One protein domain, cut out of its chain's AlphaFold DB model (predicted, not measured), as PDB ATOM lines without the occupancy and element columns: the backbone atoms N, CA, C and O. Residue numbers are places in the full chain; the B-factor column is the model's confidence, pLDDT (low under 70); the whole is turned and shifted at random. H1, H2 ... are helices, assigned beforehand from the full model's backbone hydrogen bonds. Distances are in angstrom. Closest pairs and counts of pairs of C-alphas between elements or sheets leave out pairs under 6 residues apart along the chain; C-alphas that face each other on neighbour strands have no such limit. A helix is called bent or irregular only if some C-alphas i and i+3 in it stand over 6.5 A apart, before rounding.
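This is residues 21 to 132 of the 136 residues of an uncharacterized protein of Pannonibacter phragmitetus (UniProt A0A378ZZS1). Four long helices, H1, H2, H4 and H6, form an up-and-down bundle, arranged as a ring in the order H1, H2, H6, H4, with H1 meeting H4 through its residues 21 to 24 alone. The short helix H5 crosses from H4 toward H6 at one end of the bundle, and the smaller H3 lies at the other end, between H2 and H4 along the chain. The printed part has 112 residues, with six named helices in the order H1 to H6 and no named strand; its class is all helix. It is compact, with a radius of gyration of the C-alphas of 14.4 A, and elongated, spanning 40 by 26 by 22 A.

Find C-alpha 21 at (-2.914, 127.575, -42.610); from there H1 runs through residues 21 to 41, 29.0 A long. H1 is irregular, with C-alphas 36 and 39 7.2 A apart, and has a kink of 49 degrees near residue 34. Next comes H2, residues 44 to 64, 30.2 A long, and then H3, residues 70 to 74. Look for C-alpha 76 at (-4.753, 134.208, -29.299), where H4, residues 76 to 98, begins its 31.5 A. H5 holds residues 103 to 111. H6, residues 113 to 131, covers 27.3 A and ends at C-alpha 131, (2.727, 136.008, -25.945); it is only just irregular, with C-alphas 126 and 129 6.7 A apart.

In the bundle, each of H1, H2, H4 and H6 runs against the one before it. Start with H1 and H2, a helical hairpin: they touch at a shallow tilt of 26 degrees, closest at the C-alphas of Arg 34 and Gly 47, 5.4 A apart. H2 touches H6 at 7 degrees, a shallow tilt, the same way; the closest C-alphas, of Leu 45 and His 114, are 5.2 A apart. H6 touches H4, opposite ways at a shallow tilt of 31 degrees, with the C-alphas of Gly 80 and Ala 126 closest at 3.9 A. H4 touches H1 at a steep tilt of 44 degrees, the same way, closest at the C-alphas of Ser 24 and Phe 87, 5.8 A. H1 and H6 are apart, as are H2 and H4. H5 touches H4 at a steep tilt of 58 degrees, closest at the C-alphas of Ala 96 and Leu 103, 6.2 A. H5 and H6 only just touch, and only at the corner, with 3 pairs of C-alphas within 8 A, the closest those of Phe 110 and Leu 116, 5.4 A. H3 is close to H4 but not clearly touching, with the C-alphas of Ile 72 and Ala 79 closest at 5.7 A. Every O i to N i+4 pair is within hydrogen-bond range in H2, H3 and H4; H1 has 15 of 17, H6 12 of 15, and H5 2 of 5 beside 5 of 6 O i to N i+3 pairs.

The two C-alphas farthest apart, those of His 41 and Gln 74, are 43.6 A apart. The printed part has no cut, and the links between successive helices are tight. The mean pLDDT of the printed part is 88.1; look at residues 66 to 68 for the values under 70.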
ATOM      1  N   LEU A  21      -3.139 127.918 -41.198       91.62
ATOM      2  CA  LEU A  21      -2.914 127.575 -42.610       91.62
ATOM      3  C   LEU A  21      -1.429 127.539 -42.999       91.62
ATOM      4  O   LEU A  21      -1.029 126.568 -43.641       91.62
ATOM      5  N   PRO A  22      -0.583 128.511 -42.614       91.06
ATOM      6  CA  PRO A  22       0.827 128.484 -42.997       91.06
ATOM      7  C   PRO A  22       1.583 127.317 -42.353       91.06
ATOM      8  O   PRO A  22       2.385 126.668 -43.019       91.06
ATOM      9  N   LEU A  23       1.282 126.999 -41.089       91.06
ATOM     10  CA  LEU A  23       1.845 125.834 -40.398       91.06
ATOM     11  C   LEU A  23       1.380 124.518 -41.028       91.06
ATOM     12  O   LEU A  23       2.177 123.604 -41.210       91.06
ATOM     13  N   SER A  24       0.114 124.444 -41.434       91.94
ATOM     14  CA  SER A  24      -0.438 123.292 -42.153       91.94
ATOM     15  C   SER A  24       0.203 123.115 -43.534       91.94
ATOM     16  O   SER A  24       0.502 121.999 -43.948       91.94
ATOM     17  N   ALA A  25       0.466 124.212 -44.248       92.00
ATOM     18  CA  ALA A  25       1.177 124.180 -45.523       92.00
ATOM     19  C   ALA A  25       2.634 123.729 -45.342       92.00
ATOM     20  O   ALA A  25       3.113 122.878 -46.094       92.00
ATOM     21  N   ALA A  26       3.315 124.247 -44.313       92.12
ATOM     22  CA  ALA A  26       4.649 123.796 -43.942       92.12
ATOM     23  C   ALA A  26       4.653 122.300 -43.619       92.12
ATOM     24  O   ALA A  26       5.502 121.595 -44.147       92.12
ATOM     25  N   TYR A  27       3.665 121.809 -42.862       91.31
ATOM     26  CA  TYR A  27       3.522 120.391 -42.528       91.31
ATOM     27  C   TYR A  27       3.427 119.498 -43.762       91.31
ATOM     28  O   TYR A  27       4.101 118.477 -43.840       91.31
ATOM     29  N   ILE A  28       2.620 119.878 -44.753       90.69
ATOM     30  CA  ILE A  28       2.517 119.106 -45.997       90.69
ATOM     31  C   ILE A  28       3.879 119.072 -46.708       90.69
ATOM     32  O   ILE A  28       4.335 118.007 -47.121       90.69
ATOM     33  N   ALA A  29       4.555 120.218 -46.821       91.00
ATOM     34  CA  ALA A  29       5.848 120.308 -47.495       91.00
ATOM     35  C   ALA A  29       6.952 119.512 -46.769       91.00
ATOM     36  O   ALA A  29       7.696 118.749 -47.396       91.00
ATOM     37  N   THR A  30       7.047 119.651 -45.444       89.94
ATOM     38  CA  THR A  30       8.020 118.927 -44.617       89.94
ATOM     39  C   THR A  30       7.690 117.450 -44.536       89.94
ATOM     40  O   THR A  30       8.603 116.641 -44.637       89.94
ATOM     41  N   GLY A  31       6.413 117.087 -44.435       85.75
ATOM     42  CA  GLY A  31       5.938 115.709 -44.381       85.75
ATOM     43  C   GLY A  31       6.282 114.928 -45.648       85.75
ATOM     44  O   GLY A  31       6.789 113.811 -45.561       85.75
ATOM     45  N   ILE A  32       6.111 115.531 -46.830       85.12
ATOM     46  CA  ILE A  32       6.552 114.939 -48.107       85.12
ATOM     47  C   ILE A  32       8.074 114.759 -48.112       85.12
ATOM     48  O   ILE A  32       8.574 113.669 -48.377       85.12
ATOM     49  N   THR A  33       8.822 115.811 -47.772       84.88
ATOM     50  CA  THR A  33      10.295 115.771 -47.750       84.88
ATOM     51  C   THR A  33      10.817 114.710 -46.775       84.88
ATOM     52  O   THR A  33      11.762 113.975 -47.066       84.88
ATOM     53  N   ARG A  34      10.170 114.597 -45.615       83.88
ATOM     54  CA  ARG A  34      10.505 113.647 -44.563       83.88
ATOM     55  C   ARG A  34      10.256 112.212 -45.008       83.88
ATOM     56  O   ARG A  34      11.175 111.401 -44.969       83.88
ATOM     57  N   THR A  35       9.042 111.929 -45.470       80.88
ATOM     58  CA  THR A  35       8.621 110.576 -45.858       80.88
ATOM     59  C   THR A  35       9.351 110.062 -47.096       80.88
ATOM     60  O   THR A  35       9.729 108.894 -47.132       80.88
ATOM     61  N   LEU A  36       9.583 110.916 -48.098       83.00
ATOM     62  CA  LEU A  36      10.230 110.505 -49.347       83.00
ATOM     63  C   LEU A  36      11.754 110.446 -49.251       83.00
ATOM     64  O   LEU A  36      12.379 109.756 -50.058       83.00
ATOM     65  N   TRP A  37      12.366 111.174 -48.313       85.62
ATOM     66  CA  TRP A  37      13.817 111.329 -48.304       85.62
ATOM     67  C   TRP A  37      14.461 111.121 -46.935       85.62
ATOM     68  O   TRP A  37      15.256 110.187 -46.793       85.62
ATOM     69  N   LEU A  38      14.137 111.933 -45.922       84.25
ATOM     70  CA  LEU A  38      14.866 111.878 -44.645       84.25
ATOM     71  C   LEU A  38      14.678 110.564 -43.897       84.25
ATOM     72  O   LEU A  38      15.666 110.003 -43.428       84.25
ATOM     73  N   ASP A  39      13.452 110.059 -43.798       85.56
ATOM     74  CA  ASP A  39      13.184 108.859 -43.006       85.56
ATOM     75  C   ASP A  39      13.914 107.639 -43.594       85.56
ATOM     76  O   ASP A  39      14.404 106.793 -42.848       85.56
ATOM     77  N   ALA A  40      14.076 107.594 -44.921       84.69
ATOM     78  CA  ALA A  40      14.808 106.537 -45.615       84.69
ATOM     79  C   ALA A  40      16.339 106.635 -45.458       84.69
ATOM     80  O   ALA A  40      17.010 105.606 -45.453       84.69
ATOM     81  N   HIS A  41      16.902 107.844 -45.339       89.88
ATOM     82  CA  HIS A  41      18.360 108.056 -45.346       89.88
ATOM     83  C   HIS A  41      18.965 108.287 -43.956       89.88
ATOM     84  O   HIS A  41      20.100 107.894 -43.703       89.88
ATOM     85  N   ALA A  42      18.227 108.942 -43.062       88.00
ATOM     86  CA  ALA A  42      18.688 109.370 -41.742       88.00
ATOM     87  C   ALA A  42      17.814 108.825 -40.598       88.00
ATOM     88  O   ALA A  42      18.158 108.978 -39.425       88.00
ATOM     89  N   GLY A  43      16.699 108.168 -40.928       87.56
ATOM     90  CA  GLY A  43      15.744 107.638 -39.964       87.56
ATOM     91  C   GLY A  43      14.709 108.667 -39.486       87.56
ATOM     92  O   GLY A  43      14.796 109.858 -39.794       87.56
ATOM     93  N   PRO A  44      13.723 108.220 -38.690       85.31
ATOM     94  CA  PRO A  44      12.540 109.013 -38.341       85.31
ATOM     95  C   PRO A  44      12.807 110.156 -37.352       85.31
ATOM     96  O   PRO A  44      12.038 111.117 -37.289       85.31
ATOM     97  N   LEU A  45      13.877 110.062 -36.555       88.75
ATOM     98  CA  LEU A  45      14.195 111.053 -35.525       88.75
ATOM     99  C   LEU A  45      14.745 112.365 -36.123       88.75
ATOM    100  O   LEU A  45      14.191 113.418 -35.802       88.75
ATOM    101  N   PRO A  46      15.761 112.356 -37.013       88.38
ATOM    102  CA  PRO A  46      16.188 113.568 -37.716       88.38
ATOM    103  C   PRO A  46      15.066 114.239 -38.515       88.38
ATOM    104  O   PRO A  46      14.967 115.465 -38.503       88.38
ATOM    105  N   GLY A  47      14.184 113.451 -39.143       87.62
ATOM    106  CA  GLY A  47      12.996 113.961 -39.831       87.62
ATOM    107  C   GLY A  47      12.072 114.755 -38.906       87.62
ATOM    108  O   GLY A  47      11.696 115.882 -39.226       87.62
ATOM    109  N   ALA A  48      11.768 114.211 -37.723       88.69
ATOM    110  CA  ALA A  48      10.949 114.896 -36.722       88.69
ATOM    111  C   ALA A  48      11.606 116.169 -36.169       88.69
ATOM    112  O   ALA A  48      10.921 117.168 -35.960       88.69
ATOM    113  N   LEU A  49      12.925 116.154 -35.947       92.12
ATOM    114  CA  LEU A  49      13.666 117.329 -35.482       92.12
ATOM    115  C   LEU A  49      13.683 118.446 -36.528       92.12
ATOM    116  O   LEU A  49      13.467 119.605 -36.181       92.12
ATOM    117  N   MET A  50      13.903 118.106 -37.801       93.19
ATOM    118  CA  MET A  50      13.836 119.065 -38.904       93.19
ATOM    119  C   MET A  50      12.447 119.705 -38.982       93.19
ATOM    120  O   MET A  50      12.329 120.924 -39.055       93.19
ATOM    121  N   GLU A  51      11.395 118.894 -38.939       91.00
ATOM    122  CA  GLU A  51      10.011 119.364 -39.009       91.00
ATOM    123  C   GLU A  51       9.644 120.268 -37.824       91.00
ATOM    124  O   GLU A  51       9.118 121.365 -38.018       91.00
ATOM    125  N   ALA A  52      10.020 119.871 -36.605       91.88
ATOM    126  CA  ALA A  52       9.880 120.704 -35.415       91.88
ATOM    127  C   ALA A  52      10.639 122.037 -35.550       91.88
ATOM    128  O   ALA A  52      10.093 123.090 -35.221       91.88
ATOM    129  N   ALA A  53      11.870 122.010 -36.068       93.56
ATOM    130  CA  ALA A  53      12.665 123.213 -36.293       93.56
ATOM    131  C   ALA A  53      12.018 124.145 -37.328       93.56
ATOM    132  O   ALA A  53      11.988 125.354 -37.111       93.56
ATOM    133  N   VAL A  54      11.451 123.602 -38.411       94.19
ATOM    134  CA  VAL A  54      10.721 124.386 -39.420       94.19
ATOM    135  C   VAL A  54       9.487 125.050 -38.810       94.19
ATOM    136  O   VAL A  54       9.278 126.240 -39.036       94.19
ATOM    137  N   PHE A  55       8.698 124.330 -38.006       92.81
ATOM    138  CA  PHE A  55       7.541 124.923 -37.328       92.81
ATOM    139  C   PHE A  55       7.946 126.047 -36.389       92.81
ATOM    140  O   PHE A  55       7.401 127.143 -36.486       92.81
ATOM    141  N   LEU A  56       8.941 125.812 -35.534       91.69
ATOM    142  CA  LEU A  56       9.440 126.834 -34.620       91.69
ATOM    143  C   LEU A  56       9.972 128.052 -35.378       91.69
ATOM    144  O   LEU A  56       9.612 129.178 -35.046       91.69
ATOM    145  N   ALA A  57      10.771 127.842 -36.426       93.00
ATOM    146  CA  ALA A  57      11.299 128.922 -37.251       93.00
ATOM    147  C   ALA A  57      10.178 129.728 -37.919       93.00
ATOM    148  O   ALA A  57      10.229 130.956 -37.914       93.00
ATOM    149  N   LEU A  58       9.142 129.065 -38.439       91.38
ATOM    150  CA  LEU A  58       7.994 129.733 -39.046       91.38
ATOM    151  C   LEU A  58       7.198 130.536 -38.009       91.38
ATOM    152  O   LEU A  58       6.899 131.703 -38.244       91.38
ATOM    153  N   CYS A  59       6.914 129.947 -36.845       88.44
ATOM    154  CA  CYS A  59       6.228 130.611 -35.737       88.44
ATOM    155  C   CYS A  59       7.009 131.852 -35.255       88.44
ATOM    156  O   CYS A  59       6.422 132.914 -35.046       88.44
ATOM    157  N   LEU A  60       8.338 131.755 -35.144       87.19
ATOM    158  CA  LEU A  60       9.206 132.879 -34.782       87.19
ATOM    159  C   LEU A  60       9.288 133.939 -35.891       87.19
ATOM    160  O   LEU A  60       9.281 135.131 -35.595       87.19
ATOM    161  N   ALA A  61       9.318 133.538 -37.162       88.25
ATOM    162  CA  ALA A  61       9.296 134.468 -38.290       88.25
ATOM    163  C   ALA A  61       7.965 135.234 -38.371       88.25
ATOM    164  O   ALA A  61       7.954 136.442 -38.609       88.25
ATOM    165  N   MET A  62       6.840 134.566 -38.112       85.31
ATOM    166  CA  MET A  62       5.531 135.211 -37.961       85.31
ATOM    167  C   MET A  62       5.542 136.228 -36.817       85.31
ATOM    168  O   MET A  62       5.038 137.338 -36.974       85.31
ATOM    169  N   LEU A  63       6.171 135.874 -35.690       80.38
ATOM    170  CA  LEU A  63       6.310 136.761 -34.536       80.38
ATOM    171  C   LEU A  63       7.149 138.000 -34.866       80.38
ATOM    172  O   LEU A  63       6.728 139.111 -34.545       80.38
ATOM    173  N   ALA A  64       8.280 137.819 -35.548       80.88
ATOM    174  CA  ALA A  64       9.221 138.884 -35.887       80.88
ATOM    175  C   ALA A  64       8.764 139.786 -37.048       80.88
ATOM    176  O   ALA A  64       9.107 140.963 -37.084       80.88
ATOM    177  N   SER A  65       7.992 139.262 -38.003       77.69
ATOM    178  CA  SER A  65       7.575 139.997 -39.212       77.69
ATOM    179  C   SER A  65       6.468 141.028 -38.975       77.69
ATOM    180  O   SER A  65       6.042 141.697 -39.914       77.69
ATOM    181  N   GLY A  66       5.958 141.148 -37.744       66.19
ATOM    182  CA  GLY A  66       4.782 141.969 -37.468       66.19
ATOM    183  C   GLY A  66       3.520 141.435 -38.153       66.19
ATOM    184  O   GLY A  66       2.516 142.147 -38.208       66.19
ATOM    185  N   TRP A  67       3.541 140.183 -38.640       67.06
ATOM    186  CA  TRP A  67       2.384 139.451 -39.164       67.06
ATOM    187  C   TRP A  67       1.456 139.027 -38.019       67.06
ATOM    188  O   TRP A  67       1.104 137.873 -37.808       67.06
ATOM    189  N   GLN A  68       1.075 140.017 -37.233       64.81
ATOM    190  CA  GLN A  68       0.149 139.914 -36.138       64.81
ATOM    191  C   GLN A  68      -1.194 140.361 -36.693       64.81
ATOM    192  O   GLN A  68      -1.608 141.511 -36.501       64.81
ATOM    193  N   ASP A  69      -1.859 139.482 -37.449       72.00
ATOM    194  CA  ASP A  69      -3.240 139.737 -37.858       72.00
ATOM    195  C   ASP A  69      -4.017 140.194 -36.612       72.00
ATOM    196  O   ASP A  69      -3.902 139.606 -35.529       72.00
ATOM    197  N   ARG A  70      -4.759 141.298 -36.736       78.62
ATOM    198  CA  ARG A  70      -5.557 141.852 -35.641       78.62
ATOM    199  C   ARG A  70      -6.466 140.774 -35.036       78.62
ATOM    200  O   ARG A  70      -6.667 140.781 -33.826       78.62
ATOM    201  N   ALA A  71      -6.942 139.822 -35.841       80.81
ATOM    202  CA  ALA A  71      -7.720 138.681 -35.367       80.81
ATOM    203  C   ALA A  71      -6.921 137.751 -34.431       80.81
ATOM    204  O   ALA A  71      -7.448 137.341 -33.398       80.81
ATOM    205  N   ILE A  72      -5.652 137.456 -34.742       84.81
ATOM    206  CA  ILE A  72      -4.780 136.598 -33.917       84.81
ATOM    207  C   ILE A  72      -4.514 137.260 -32.562       84.81
ATOM    208  O   ILE A  72      -4.670 136.614 -31.530       84.81
ATOM    209  N   ARG A  73      -4.203 138.563 -32.554       83.62
ATOM    210  CA  ARG A  73      -3.986 139.330 -31.313       83.62
ATOM    211  C   ARG A  73      -5.228 139.414 -30.431       83.62
ATOM    212  O   ARG A  73      -5.132 139.324 -29.213       83.62
ATOM    213  N   GLN A  74      -6.401 139.586 -31.034       85.94
ATOM    214  CA  GLN A  74      -7.663 139.670 -30.292       85.94
ATOM    215  C   GLN A  74      -8.137 138.307 -29.769       85.94
ATOM    216  O   GLN A  74      -8.869 138.247 -28.780       85.94
ATOM    217  N   HIS A  75      -7.727 137.213 -30.420       88.44
ATOM    218  CA  HIS A  75      -8.162 135.856 -30.098       88.44
ATOM    219  C   HIS A  75      -7.000 134.840 -30.104       88.44
ATOM    220  O   HIS A  75      -7.057 133.849 -30.840       88.44
ATOM    221  N   PRO A  76      -5.972 135.019 -29.255       89.00
ATOM    222  CA  PRO A  76      -4.753 134.208 -29.299       89.00
ATOM    223  C   PRO A  76      -5.008 132.742 -28.934       89.00
ATOM    224  O   PRO A  76      -4.477 131.835 -29.572       89.00
ATOM    225  N   ILE A  77      -5.902 132.493 -27.970       90.69
ATOM    226  CA  ILE A  77      -6.307 131.134 -27.580       90.69
ATOM    227  C   ILE A  77      -7.007 130.427 -28.747       90.69
ATOM    228  O   ILE A  77      -6.732 129.255 -29.013       90.69
ATOM    229  N   SER A  78      -7.887 131.131 -29.470       90.88
ATOM    230  CA  SER A  78      -8.569 130.581 -30.648       90.88
ATOM    231  C   SER A  78      -7.590 130.320 -31.791       90.88
ATOM    232  O   SER A  78      -7.708 129.292 -32.449       90.88
ATOM    233  N   ALA A  79      -6.607 131.203 -31.995       90.56
ATOM    234  CA  ALA A  79      -5.549 131.009 -32.983       90.56
ATOM    235  C   ALA A  79      -4.740 129.737 -32.695       90.56
ATOM    236  O   ALA A  79      -4.626 128.872 -33.559       90.56
ATOM    237  N   GLY A  80      -4.246 129.591 -31.462       91.81
ATOM    238  CA  GLY A  80      -3.461 128.434 -31.035       91.81
ATOM    239  C   GLY A  80      -4.242 127.122 -31.062       91.81
ATOM    240  O   GLY A  80      -3.823 126.150 -31.687       91.81
ATOM    241  N   THR A  81      -5.417 127.101 -30.428       93.06
ATOM    242  CA  THR A  81      -6.270 125.901 -30.361       93.06
ATOM    243  C   THR A  81      -6.779 125.510 -31.744       93.06
ATOM    244  O   THR A  81      -6.768 124.338 -32.109       93.06
ATOM    245  N   GLY A  82      -7.206 126.494 -32.537       92.44
ATOM    246  CA  GLY A  82      -7.683 126.270 -33.893       92.44
ATOM    247  C   GLY A  82      -6.583 125.771 -34.824       92.44
ATOM    248  O   GLY A  82      -6.838 124.866 -35.613       92.44
ATOM    249  N   MET A  83      -5.354 126.276 -34.679       93.31
ATOM    250  CA  MET A  83      -4.188 125.745 -35.386       93.31
ATOM    251  C   MET A  83      -3.926 124.280 -35.026       93.31
ATOM    252  O   MET A  83      -3.784 123.467 -35.935       93.31
ATOM    253  N   LEU A  84      -3.934 123.916 -33.737       93.38
ATOM    254  CA  LEU A  84      -3.754 122.518 -33.320       93.38
ATOM    255  C   LEU A  84      -4.836 121.607 -33.895       93.38
ATOM    256  O   LEU A  84      -4.526 120.540 -34.417       93.38
ATOM    257  N   ILE A  85      -6.101 122.025 -33.818       94.12
ATOM    258  CA  ILE A  85      -7.219 121.254 -34.368       94.12
ATOM    259  C   ILE A  85      -7.050 121.094 -35.878       94.12
ATOM    260  O   ILE A  85      -7.172 119.981 -36.383       94.12
ATOM    261  N   LEU A  86      -6.739 122.175 -36.597       92.56
ATOM    262  CA  LEU A  86      -6.537 122.137 -38.043       92.56
ATOM    263  C   LEU A  86      -5.393 121.190 -38.417       92.56
ATOM    264  O   LEU A  86      -5.561 120.359 -39.307       92.56
ATOM    265  N   PHE A  87      -4.273 121.270 -37.700       91.38
ATOM    266  CA  PHE A  87      -3.133 120.385 -37.893       91.38
ATOM    267  C   PHE A  87      -3.518 118.921 -37.663       91.38
ATOM    268  O   PHE A  87      -3.283 118.083 -38.528       91.38
ATOM    269  N   LEU A  88      -4.138 118.604 -36.522       91.50
ATOM    270  CA  LEU A  88      -4.514 117.232 -36.170       91.50
ATOM    271  C   LEU A  88      -5.540 116.654 -37.148       91.50
ATOM    272  O   LEU A  88      -5.446 115.483 -37.507       91.50
ATOM    273  N   LEU A  89      -6.502 117.464 -37.596       93.12
ATOM    274  CA  LEU A  89      -7.479 117.060 -38.603       93.12
ATOM    275  C   LEU A  89      -6.812 116.793 -39.947       93.12
ATOM    276  O   LEU A  89      -7.108 115.776 -40.572       93.12
ATOM    277  N   LEU A  90      -5.916 117.675 -40.389       91.69
ATOM    278  CA  LEU A  90      -5.182 117.502 -41.637       91.69
ATOM    279  C   LEU A  90      -4.310 116.244 -41.584       91.69
ATOM    280  O   LEU A  90      -4.379 115.409 -42.479       91.69
ATOM    281  N   ASP A  91      -3.548 116.081 -40.510       90.38
ATOM    282  CA  ASP A  91      -2.686 114.932 -40.268       90.38
ATOM    283  C   ASP A  91      -3.467 113.609 -40.250       90.38
ATOM    284  O   ASP A  91      -3.141 112.674 -40.981       90.38
ATOM    285  N   ALA A  92      -4.564 113.554 -39.491       90.06
ATOM    286  CA  ALA A  92      -5.461 112.405 -39.458       90.06
ATOM    287  C   ALA A  92      -6.097 112.118 -40.829       90.06
ATOM    288  O   ALA A  92      -6.220 110.957 -41.220       90.06
ATOM    289  N   SER A  93      -6.480 113.162 -41.570       92.50
ATOM    290  CA  SER A  93      -7.078 113.031 -42.905       92.50
ATOM    291  C   SER A  93      -6.079 112.488 -43.922       92.50
ATOM    292  O   SER A  93      -6.442 111.644 -44.738       92.50
ATOM    293  N   ILE A  94      -4.818 112.917 -43.856       88.88
ATOM    294  CA  ILE A  94      -3.749 112.377 -44.701       88.88
ATOM    295  C   ILE A  94      -3.497 110.912 -44.339       88.88
ATOM    296  O   ILE A  94      -3.540 110.044 -45.210       88.88
ATOM    297  N   ALA A  95      -3.315 110.608 -43.056       88.44
ATOM    298  CA  ALA A  95      -3.022 109.253 -42.611       88.44
ATOM    299  C   ALA A  95      -4.137 108.255 -42.955       88.44
ATOM    300  O   ALA A  95      -3.867 107.202 -43.534       88.44
ATOM    301  N   ALA A  96      -5.391 108.583 -42.640       90.56
ATOM    302  CA  ALA A  96      -6.521 107.691 -42.880       90.56
ATOM    303  C   ALA A  96      -6.989 107.714 -44.340       90.56
ATOM    304  O   ALA A  96      -7.257 106.660 -44.912       90.56
ATOM    305  N   GLY A  97      -7.095 108.900 -44.943       89.94
ATOM    306  CA  GLY A  97      -7.671 109.082 -46.272       89.94
ATOM    307  C   GLY A  97      -6.698 108.789 -47.409       89.94
ATOM    308  O   GLY A  97      -7.064 108.096 -48.354       89.94
ATOM    309  N   LEU A  98      -5.463 109.293 -47.326       86.94
ATOM    310  CA  LEU A  98      -4.458 109.100 -48.378       86.94
ATOM    311  C   LEU A  98      -3.612 107.844 -48.153       86.94
ATOM    312  O   LEU A  98      -3.305 107.141 -49.111       86.94
ATOM    313  N   CYS A  99      -3.240 107.549 -46.906       86.12
ATOM    314  CA  CYS A  99      -2.342 106.431 -46.599       86.12
ATOM    315  C   CYS A  99      -3.065 105.159 -46.122       86.12
ATOM    316  O   CYS A  99      -2.419 104.126 -45.964       86.12
ATOM    317  N   GLY A 100      -4.380 105.211 -45.873       89.12
ATOM    318  CA  GLY A 100      -5.158 104.059 -45.401       89.12
ATOM    319  C   GLY A 100      -4.762 103.553 -44.007       89.12
ATOM    320  O   GLY A 100      -5.064 102.414 -43.648       89.12
ATOM    321  N   VAL A 101      -4.063 104.367 -43.213       89.31
ATOM    322  CA  VAL A 101      -3.598 103.999 -41.874       89.31
ATOM    323  C   VAL A 101      -4.755 104.143 -40.879       89.31
ATOM    324  O   VAL A 101      -5.356 105.216 -40.789       89.31
ATOM    325  N   PRO A 102      -5.068 103.110 -40.072       91.75
ATOM    326  CA  PRO A 102      -6.078 103.231 -39.028       91.75
ATOM    327  C   PRO A 102      -5.718 104.341 -38.034       91.75
ATOM    328  O   PRO A 102      -4.608 104.347 -37.502       91.75
ATOM    329  N   LEU A 103      -6.668 105.227 -37.715       89.38
ATOM    330  CA  LEU A 103      -6.428 106.376 -36.828       89.38
ATOM    331  C   LEU A 103      -5.823 105.975 -35.479       89.38
ATOM    332  O   LEU A 103      -4.903 106.631 -35.009       89.38
ATOM    333  N   ALA A 104      -6.271 104.867 -34.882       90.31
ATOM    334  CA  ALA A 104      -5.714 104.381 -33.617       90.31
ATOM    335  C   ALA A 104      -4.207 104.077 -33.710       90.31
ATOM    336  O   ALA A 104      -3.450 104.415 -32.805       90.31
ATOM    337  N   ARG A 105      -3.765 103.486 -34.830       88.38
ATOM    338  CA  ARG A 105      -2.345 103.223 -35.101       88.38
ATOM    339  C   ARG A 105      -1.595 104.508 -35.445       88.38
ATOM    340  O   ARG A 105      -0.445 104.667 -35.064       88.38
ATOM    341  N   HIS A 106      -2.234 105.429 -36.160       88.56
ATOM    342  CA  HIS A 106      -1.628 106.726 -36.448       88.56
ATOM    343  C   HIS A 106      -1.350 107.500 -35.159       88.56
ATOM    344  O   HIS A 106      -0.233 107.950 -34.936       88.56
ATOM    345  N   PHE A 107      -2.325 107.580 -34.252       88.25
ATOM    346  CA  PHE A 107      -2.163 108.302 -32.994       88.25
ATOM    347  C   PHE A 107      -1.224 107.605 -32.000       88.25
ATOM    348  O   PHE A 107      -0.620 108.291 -31.176       88.25
ATOM    349  N   SER A 108      -1.005 106.286 -32.095       89.50
ATOM    350  CA  SER A 108      -0.009 105.621 -31.242       89.50
ATOM    351  C   SER A 108       1.421 106.103 -31.501       89.50
ATOM    352  O   SER A 108       2.243 106.033 -30.589       89.50
ATOM    353  N   ARG A 109       1.716 106.688 -32.675       84.50
ATOM    354  CA  ARG A 109       3.032 107.285 -32.975       84.50
ATOM    355  C   ARG A 109       3.410 108.411 -32.008       84.50
ATOM    356  O   ARG A 109       4.587 108.675 -31.795       84.50
ATOM    357  N   PHE A 110       2.426 109.064 -31.385       83.88
ATOM    358  CA  PHE A 110       2.670 110.103 -30.381       83.88
ATOM    359  C   PHE A 110       3.159 109.552 -29.037       83.88
ATOM    360  O   PHE A 110       3.541 110.332 -28.174       83.88
ATOM    361  N   THR A 111       3.190 108.228 -28.855       87.38
ATOM    362  CA  THR A 111       3.879 107.594 -27.719       87.38
ATOM    363  C   THR A 111       5.371 107.371 -27.979       87.38
ATOM    364  O   THR A 111       6.122 107.079 -27.051       87.38
ATOM    365  N   GLU A 112       5.818 107.541 -29.224       89.62
ATOM    366  CA  GLU A 112       7.214 107.389 -29.615       89.62
ATOM    367  C   GLU A 112       7.958 108.725 -29.522       89.62
ATOM    368  O   GLU A 112       7.381 109.801 -29.704       89.62
ATOM    369  N   ALA A 113       9.272 108.673 -29.282       87.88
ATOM    370  CA  ALA A 113      10.090 109.868 -29.057       87.88
ATOM    371  C   ALA A 113       9.982 110.901 -30.196       87.88
ATOM    372  O   ALA A 113       9.870 112.099 -29.943       87.88
ATOM    373  N   HIS A 114       9.968 110.451 -31.452       86.44
ATOM    374  CA  HIS A 114       9.871 111.341 -32.608       86.44
ATOM    375  C   HIS A 114       8.481 111.990 -32.740       86.44
ATOM    376  O   HIS A 114       8.385 113.159 -33.111       86.44
ATOM    377  N   GLY A 115       7.409 111.270 -32.387       86.38
ATOM    378  CA  GLY A 115       6.058 111.827 -32.339       86.38
ATOM    379  C   GLY A 115       5.907 112.853 -31.216       86.38
ATOM    380  O   GLY A 115       5.326 113.916 -31.429       86.38
ATOM    381  N   LEU A 116       6.501 112.585 -30.047       91.56
ATOM    382  CA  LEU A 116       6.520 113.517 -28.916       91.56
ATOM    383  C   LEU A 116       7.248 114.824 -29.242       91.56
ATOM    384  O   LEU A 116       6.755 115.890 -28.879       91.56
ATOM    385  N   ILE A 117       8.382 114.766 -29.945       91.81
ATOM    386  CA  ILE A 117       9.131 115.962 -30.369       91.81
ATOM    387  C   ILE A 117       8.249 116.869 -31.230       91.81
ATOM    388  O   ILE A 117       8.106 118.058 -30.943       91.81
ATOM    389  N   GLN A 118       7.616 116.298 -32.255       89.12
ATOM    390  CA  GLN A 118       6.756 117.044 -33.168       89.12
ATOM    391  C   GLN A 118       5.536 117.623 -32.445       89.12
ATOM    392  O   GLN A 118       5.212 118.798 -32.614       89.12
ATOM    393  N   PHE A 119       4.893 116.830 -31.586       90.06
ATOM    394  CA  PHE A 119       3.745 117.283 -30.807       90.06
ATOM    395  C   PHE A 119       4.110 118.399 -29.822       90.06
ATOM    396  O   PHE A 119       3.384 119.382 -29.702       90.06
ATOM    397  N   THR A 120       5.271 118.300 -29.175       92.94
ATOM    398  CA  THR A 120       5.769 119.333 -28.257       92.94
ATOM    399  C   THR A 120       6.040 120.644 -28.994       92.94
ATOM    400  O   THR A 120       5.649 121.707 -28.513       92.94
ATOM    401  N   ALA A 121       6.647 120.585 -30.184       92.75
ATOM    402  CA  ALA A 121       6.864 121.769 -31.015       92.75
ATOM    403  C   ALA A 121       5.540 122.431 -31.435       92.75
ATOM    404  O   ALA A 121       5.416 123.654 -31.386       92.75
ATOM    405  N   LEU A 122       4.526 121.630 -31.776       91.88
ATOM    406  CA  LEU A 122       3.190 122.129 -32.106       91.88
ATOM    407  C   LEU A 122       2.495 122.769 -30.906       91.88
ATOM    408  O   LEU A 122       1.912 123.838 -31.059       91.88
ATOM    409  N   ILE A 123       2.587 122.171 -29.713       93.75
ATOM    410  CA  ILE A 123       2.077 122.784 -28.478       93.75
ATOM    411  C   ILE A 123       2.766 124.127 -28.238       93.75
ATOM    412  O   ILE A 123       2.094 125.113 -27.947       93.75
ATOM    413  N   PHE A 124       4.089 124.194 -28.399       92.88
ATOM    414  CA  PHE A 124       4.821 125.443 -28.229       92.88
ATOM    415  C   PHE A 124       4.337 126.518 -29.212       92.88
ATOM    416  O   PHE A 124       3.993 127.623 -28.794       92.88
ATOM    417  N   CYS A 125       4.217 126.179 -30.500       91.62
ATOM    418  CA  CYS A 125       3.624 127.073 -31.493       91.62
ATOM    419  C   CYS A 125       2.180 127.458 -31.131       91.62
ATOM    420  O   CYS A 125       1.797 128.606 -31.291       91.62
ATOM    421  N   ALA A 126       1.372 126.555 -30.579       92.81
ATOM    422  CA  ALA A 126      -0.005 126.860 -30.193       92.81
ATOM    423  C   ALA A 126      -0.104 127.846 -29.028       92.81
ATOM    424  O   ALA A 126      -1.071 128.597 -28.933       92.81
ATOM    425  N   LEU A 127       0.891 127.857 -28.146       91.88
ATOM    426  CA  LEU A 127       0.956 128.795 -27.032       91.88
ATOM    427  C   LEU A 127       1.543 130.145 -27.447       91.88
ATOM    428  O   LEU A 127       1.197 131.155 -26.833       91.88
ATOM    429  N   LEU A 128       2.369 130.178 -28.499       89.00
ATOM    430  CA  LEU A 128       3.074 131.377 -28.950       89.00
ATOM    431  C   LEU A 128       2.158 132.597 -29.161       89.00
ATOM    432  O   LEU A 128       2.534 133.678 -28.704       89.00
ATOM    433  N   PRO A 129       0.938 132.465 -29.728       87.81
ATOM    434  CA  PRO A 129       0.044 133.600 -29.870       87.81
ATOM    435  C   PRO A 129      -0.339 134.298 -28.573       87.81
ATOM    436  O   PRO A 129      -0.627 135.489 -28.584       87.81
ATOM    437  N   SER A 130      -0.321 133.582 -27.451       87.31
ATOM    438  CA  SER A 130      -0.645 134.161 -26.144       87.31
ATOM    439  C   SER A 130       0.413 135.156 -25.669       87.31
ATOM    440  O   SER A 130       0.112 135.975 -24.811       87.31
ATOM    441  N   PHE A 131       1.619 135.102 -26.242       83.44
ATOM    442  CA  PHE A 131       2.727 136.008 -25.945       83.44
ATOM    443  C   PHE A 131       2.844 137.161 -26.949       83.44
ATOM    444  O   PHE A 131       3.727 138.003 -26.800       83.44
ATOM    445  N   TRP A 132       1.957 137.242 -27.952       79.31
ATOM    446  CA  TRP A 132       1.793 138.450 -28.764       79.31
ATOM    447  C   TRP A 132       1.105 139.534 -27.928       79.31
ATOM    448  O   TRP A 132      -0.086 139.804 -28.073       79.31
TER     449      TRP A 132